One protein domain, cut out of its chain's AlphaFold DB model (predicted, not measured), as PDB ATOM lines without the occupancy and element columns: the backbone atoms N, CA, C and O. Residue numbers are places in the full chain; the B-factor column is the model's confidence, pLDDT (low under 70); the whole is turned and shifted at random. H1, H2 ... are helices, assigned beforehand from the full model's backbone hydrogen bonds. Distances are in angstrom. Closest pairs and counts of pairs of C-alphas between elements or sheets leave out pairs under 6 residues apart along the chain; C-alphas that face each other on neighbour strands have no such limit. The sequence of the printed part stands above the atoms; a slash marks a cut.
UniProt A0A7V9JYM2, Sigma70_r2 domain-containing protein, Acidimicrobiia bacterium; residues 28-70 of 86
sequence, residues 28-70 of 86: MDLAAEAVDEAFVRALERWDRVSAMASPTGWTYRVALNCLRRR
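Overview. This is residues 28 to 70 of the 86 residues of the protein "Sigma70_r2 domain-containing protein" of Acidimicrobiia bacterium (UniProt A0A7V9JYM2). Two long helices, H1 and H3, cross each other near their middles as an X, running opposite ways, and at one end of the pair the chain turns from the one to the other through the short helix H2 and the loop of residues 50 to 54. The longest axis follows the two long helices, and the turn makes one end of it. The printed part has 43 residues with three named helices, in the order H1, H2, H3, and no named strand; the class is all helix. The whole is compact, with a radius of gyration of the C-alphas of 10.1 A, and elongated in outline, its C-alphas spanning 29 by 16 by 15 A.

Along the chain. The longest helix is H1, residues 28 to 44, which measures 24.4 A from first to last C-alpha. It begins at C-alpha 28 at (29.663, 5.397, 62.157) and ends at C-alpha 44 at (16.420, 14.930, 43.960). H3, residues 55 to 70, measures 22.7 A and ends at C-alpha 70 at (34.488, 15.210, 54.886). Between them in the chain is H2, residues 46 to 49, four residues long and 4.9 A from first to last C-alpha.

Arrangement. H1 and H3 touch, with 22 pairs of C-alphas within 8 A. Their closest C-alphas are those of Val 35 and Ala 63, 4.9 A apart. Their lines stand at a steep tilt of 52 degrees, and they run opposite ways; their centres are 7.9 A apart. H2 is close to H1 but not clearly touching it, and their closest C-alphas are those of Ala 42 and Val 49, 6.3 A apart. H2 is also close to H3 but not clearly touching it; here the closest C-alphas are those of Val 49 and Pro 55, 5.4 A apart. In H1 and H3, every pair of O of residue i and N of residue i+4 is within hydrogen-bond range. H2 is too short for such a pair, and its one pair of O of residue i and N of residue i+3 is within range.

Size, cuts and confidence. The two C-alphas farthest apart are those of Asp 29 and Ala 51, at 30.1 A. The first and last printed C-alphas, those of Met 28 and Arg 70, are 13.1 A apart. The printed part has no cut. The link from H1 to H2, of 1 residue, is tight, and so is the link from H2 to H3, of 5 residues. The mean pLDDT of the printed part of this predicted model is 94.8, and no printed residue is under 70.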
ATOM      1  N   MET A  28      31.108   5.555  62.356       92.44
ATOM      2  CA  MET A  28      29.663   5.397  62.157       92.44
ATOM      3  C   MET A  28      28.954   6.732  61.899       92.44
ATOM      4  O   MET A  28      28.100   6.811  61.023       92.44
ATOM      5  N   ASP A  29      29.340   7.775  62.630       91.38
ATOM      6  CA  ASP A  29      28.796   9.129  62.523       91.38
ATOM      7  C   ASP A  29      28.982   9.704  61.111       91.38
ATOM      8  O   ASP A  29      28.012  10.059  60.441       91.38
ATOM      9  N   LEU A  30      30.218   9.689  60.599       91.31
ATOM     10  CA  LEU A  30      30.503  10.200  59.256       91.31
ATOM     11  C   LEU A  30      29.899   9.335  58.155       91.31
ATOM     12  O   LEU A  30      29.526   9.856  57.103       91.31
ATOM     13  N   ALA A  31      29.839   8.018  58.364       94.44
ATOM     14  CA  ALA A  31      29.220   7.110  57.412       94.44
ATOM     15  C   ALA A  31      27.720   7.386  57.279       94.44
ATOM     16  O   ALA A  31      27.234   7.497  56.154       94.44
ATOM     17  N   ALA A  32      27.009   7.548  58.400       95.44
ATOM     18  CA  ALA A  32      25.583   7.856  58.409       95.44
ATOM     19  C   ALA A  32      25.289   9.166  57.663       95.44
ATOM     20  O   ALA A  32      24.531   9.156  56.696       95.44
ATOM     21  N   GLU A  33      25.984  10.255  58.005       94.88
ATOM     22  CA  GLU A  33      25.796  11.548  57.334       94.88
ATOM     23  C   GLU A  33      26.101  11.501  55.830       94.88
ATOM     24  O   GLU A  33      25.411  12.119  55.014       94.88
ATOM     25  N   ALA A  34      27.164  10.793  55.439       96.00
ATOM     26  CA  ALA A  34      27.544  10.674  54.036       96.00
ATOM     27  C   ALA A  34      26.516   9.866  53.232       96.00
ATOM     28  O   ALA A  34      26.262  10.180  52.065       96.00
ATOM     29  N   VAL A  35      25.931   8.835  53.846       97.25
ATOM     30  CA  VAL A  35      24.851   8.044  53.251       97.25
ATOM     31  C   VAL A  35      23.576   8.869  53.144       97.25
ATOM     32  O   VAL A  35      22.991   8.901  52.063       97.25
ATOM     33  N   ASP A  36      23.186   9.591  54.193       97.19
ATOM     34  CA  ASP A  36      22.010  10.467  54.170       97.19
ATOM     35  C   ASP A  36      22.098  11.493  53.040       97.19
ATOM     36  O   ASP A  36      21.180  11.618  52.229       97.19
ATOM     37  N   GLU A  37      23.245  12.161  52.897       96.62
ATOM     38  CA  GLU A  37      23.457  13.108  51.802       96.62
ATOM     39  C   GLU A  37      23.360  12.437  50.421       96.62
ATOM     40  O   GLU A  37      22.824  13.017  49.470       96.62
ATOM     41  N   ALA A  38      23.857  11.207  50.284       97.38
ATOM     42  CA  ALA A  38      23.748  10.461  49.036       97.38
ATOM     43  C   ALA A  38      22.294  10.114  48.695       97.38
ATOM     44  O   ALA A  38      21.906  10.234  47.530       97.38
ATOM     45  N   PHE A  39      21.485   9.743  49.688       97.12
ATOM     46  CA  PHE A  39      20.061   9.476  49.500       97.12
ATOM     47  C   PHE A  39      19.256  10.738  49.194       97.12
ATOM     48  O   PHE A  39      18.391  10.686  48.323       97.12
ATOM     49  N   VAL A  40      19.580  11.882  49.808       96.75
ATOM     50  CA  VAL A  40      18.985  13.181  49.438       96.75
ATOM     51  C   VAL A  40      19.245  13.478  47.958       96.75
ATOM     52  O   VAL A  40      18.315  13.748  47.200       96.75
ATOM     53  N   ARG A  41      20.491  13.318  47.499       96.19
ATOM     54  CA  ARG A  41      20.852  13.512  46.082       96.19
ATOM     55  C   ARG A  41      20.206  12.491  45.148       96.19
ATOM     56  O   ARG A  41      19.978  12.798  43.977       96.19
ATOM     57  N   ALA A  42      19.965  11.271  45.628       96.38
ATOM     58  CA  ALA A  42      19.239  10.252  44.879       96.38
ATOM     59  C   ALA A  42      17.766  10.645  44.719       96.38
ATOM     60  O   ALA A  42      17.247  10.564  43.610       96.38
ATOM     61  N   LEU A  43      17.129  11.131  45.789       95.25
ATOM     62  CA  LEU A  43      15.743  11.592  45.782       95.25
ATOM     63  C   LEU A  43      15.540  12.778  44.830       95.25
ATOM     64  O   LEU A  43      14.625  12.756  44.011       95.25
ATOM     65  N   GLU A  44      16.436  13.768  44.868       95.19
ATOM     66  CA  GLU A  44      16.420  14.930  43.960       95.19
ATOM     67  C   GLU A  44      16.476  14.543  42.474       95.19
ATOM     68  O   GLU A  44      16.060  15.309  41.607       95.19
ATOM     69  N   ARG A  45      17.046  13.374  42.161       94.56
ATOM     70  CA  ARG A  45      17.308  12.911  40.791       94.56
ATOM     71  C   ARG A  45      16.688  11.547  40.532       94.56
ATOM     72  O   ARG A  45      17.194  10.806  39.684       94.56
ATOM     73  N   TRP A  46      15.622  11.213  41.260       94.31
ATOM     74  CA  TRP A  46      15.119   9.847  41.315       94.31
ATOM     75  C   TRP A  46      14.737   9.311  39.938       94.31
ATOM     76  O   TRP A  46      15.159   8.210  39.609       94.31
ATOM     77  N   ASP A  47      14.103  10.124  39.087       92.69
ATOM     78  CA  ASP A  47      13.737   9.757  37.707       92.69
ATOM     79  C   ASP A  47      14.921   9.227  36.884       92.69
ATOM     80  O   ASP A  47      14.778   8.347  36.037       92.69
ATOM     81  N   ARG A  48      16.121   9.763  37.128       94.31
ATOM     82  CA  ARG A  48      17.347   9.335  36.452       94.31
ATOM     83  C   ARG A  48      18.026   8.186  37.186       94.31
ATOM     84  O   ARG A  48      18.612   7.326  36.537       94.31
ATOM     85  N   VAL A  49      18.033   8.223  38.518       95.25
ATOM     86  CA  VAL A  49      18.748   7.254  39.363       95.25
ATOM     87  C   VAL A  49      18.063   5.893  39.330       95.25
ATOM     88  O   VAL A  49      18.760   4.892  39.183       95.25
ATOM     89  N   SER A  50      16.730   5.850  39.379       94.25
ATOM     90  CA  SER A  50      15.942   4.616  39.289       94.25
ATOM     91  C   SER A  50      16.116   3.903  37.944       94.25
ATOM     92  O   SER A  50      16.136   2.677  37.901       94.25
ATOM     93  N   ALA A  51      16.325   4.657  36.861       94.31
ATOM     94  CA  ALA A  51      16.565   4.129  35.518       94.31
ATOM     95  C   ALA A  51      18.006   3.626  35.284       94.31
ATOM     96  O   ALA A  51      18.322   3.115  34.207       94.31
ATOM     97  N   MET A  52      18.916   3.792  36.251       94.81
ATOM     98  CA  MET A  52      20.284   3.290  36.121       94.81
ATOM     99  C   MET A  52      20.338   1.771  36.292       94.81
ATOM    100  O   MET A  52      19.552   1.184  37.026       94.81
ATOM    101  N   ALA A  53      21.369   1.142  35.720       94.56
ATOM    102  CA  ALA A  53      21.629  -0.286  35.918       94.56
ATOM    103  C   ALA A  53      21.794  -0.677  37.403       94.56
ATOM    104  O   ALA A  53      21.524  -1.812  37.779       94.56
ATOM    105  N   SER A  54      22.254   0.253  38.249       95.00
ATOM    106  CA  SER A  54      22.304   0.060  39.700       95.00
ATOM    107  C   SER A  54      22.131   1.391  40.448       95.00
ATOM    108  O   SER A  54      23.109   2.133  40.616       95.00
ATOM    109  N   PRO A  55      20.912   1.690  40.937       95.44
ATOM    110  CA  PRO A  55      20.646   2.841  41.805       95.44
ATOM    111  C   PRO A  55      21.474   2.791  43.101       95.44
ATOM    112  O   PRO A  55      22.090   3.786  43.499       95.44
ATOM    113  N   THR A  56      21.581   1.606  43.716       96.38
ATOM    114  CA  THR A  56      22.407   1.363  44.913       96.38
ATOM    115  C   THR A  56      23.884   1.637  44.642       96.38
ATOM    116  O   THR A  56      24.525   2.357  45.403       96.38
ATOM    117  N   GLY A  57      24.439   1.126  43.538       96.62
ATOM    118  CA  GLY A  57      25.852   1.320  43.205       96.62
ATOM    119  C   GLY A  57      26.205   2.776  42.884       96.62
ATOM    120  O   GLY A  57      27.316   3.234  43.165       96.62
ATOM    121  N   TRP A  58      25.269   3.539  42.314       97.44
ATOM    122  CA  TRP A  58      25.433   4.984  42.166       97.44
ATOM    123  C   TRP A  58      25.438   5.685  43.528       97.44
ATOM    124  O   TRP A  58      26.367   6.438  43.822       97.44
ATOM    125  N   THR A  59      24.465   5.371  44.383       97.31
ATOM    126  CA  THR A  59      24.305   5.975  45.715       97.31
ATOM    127  C   THR A  59      25.499   5.679  46.619       97.31
ATOM    128  O   THR A  59      26.043   6.595  47.232       97.31
ATOM    129  N   TYR A  60      26.006   4.446  46.607       96.56
ATOM    130  CA  TYR A  60      27.230   4.068  47.316       96.56
ATOM    131  C   TYR A  60      28.433   4.923  46.890       96.56
ATOM    132  O   TYR A  60      29.170   5.431  47.734       96.56
ATOM    133  N   ARG A  61      28.625   5.143  45.580       96.69
ATOM    134  CA  ARG A  61      29.723   5.992  45.081       96.69
ATOM    135  C   ARG A  61      29.572   7.446  45.516       96.69
ATOM    136  O   ARG A  61      30.574   8.090  45.829       96.69
ATOM    137  N   VAL A  62      28.348   7.971  45.530       97.38
ATOM    138  CA  VAL A  62      28.078   9.325  46.030       97.38
ATOM    139  C   VAL A  62      28.403   9.414  47.520       97.38
ATOM    140  O   VAL A  62      29.151  10.312  47.901       97.38
ATOM    141  N   ALA A  63      27.951   8.453  48.327       96.81
ATOM    142  CA  ALA A  63      28.237   8.399  49.758       96.81
ATOM    143  C   ALA A  63      29.746   8.307  50.039       96.81
ATOM    144  O   ALA A  63      30.282   9.080  50.828       96.81
ATOM    145  N   LEU A  64      30.478   7.456  49.314       95.06
ATOM    146  CA  LEU A  64      31.936   7.348  49.441       95.06
ATOM    147  C   LEU A  64      32.656   8.661  49.085       95.06
ATOM    148  O   LEU A  64      33.625   9.046  49.742       95.06
ATOM    149  N   ASN A  65      32.190   9.379  48.060       95.06
ATOM    150  CA  ASN A  65      32.738  10.690  47.707       95.06
ATOM    151  C   ASN A  65      32.443  11.749  48.779       95.06
ATOM    152  O   ASN A  65      33.316  12.563  49.093       95.06
ATOM    153  N   CYS A  66      31.234  11.729  49.343       93.69
ATOM    154  CA  CYS A  66      30.809  12.579  50.452       93.69
ATOM    155  C   CYS A  66      31.658  12.332  51.707       93.69
ATOM    156  O   CYS A  66      32.125  13.293  52.322       93.69
ATOM    157  N   LEU A  67      31.935  11.069  52.032       92.75
ATOM    158  CA  LEU A  67      32.799  10.668  53.139       92.75
ATOM    159  C   LEU A  67      34.241  11.162  52.943       92.75
ATOM    160  O   LEU A  67      34.762  11.905  53.771       92.75
ATOM    161  N   ARG A  68      34.854  10.875  51.787       90.75
ATOM    162  CA  ARG A  68      36.223  11.324  51.459       90.75
ATOM    163  C   ARG A  68      36.369  12.846  51.458       90.75
ATOM    164  O   ARG A  68      37.426  13.385  51.782       90.75
ATOM    165  N   ARG A  69      35.327  13.575  51.041       89.31
ATOM    166  CA  ARG A  69      35.310  15.043  51.115       89.31
ATOM    167  C   ARG A  69      35.316  15.516  52.570       89.31
ATOM    168  O   ARG A  69      36.053  16.454  52.862       89.31
ATOM    169  N   ARG A  70      34.542  14.881  53.452       83.81
ATOM    170  CA  ARG A  70      34.488  15.210  54.886       83.81
ATOM    171  C   ARG A  70      35.806  14.914  55.591       83.81
ATOM    172  O   ARG A  70      36.291  15.779  56.308       83.81
TER     173      ARG A  70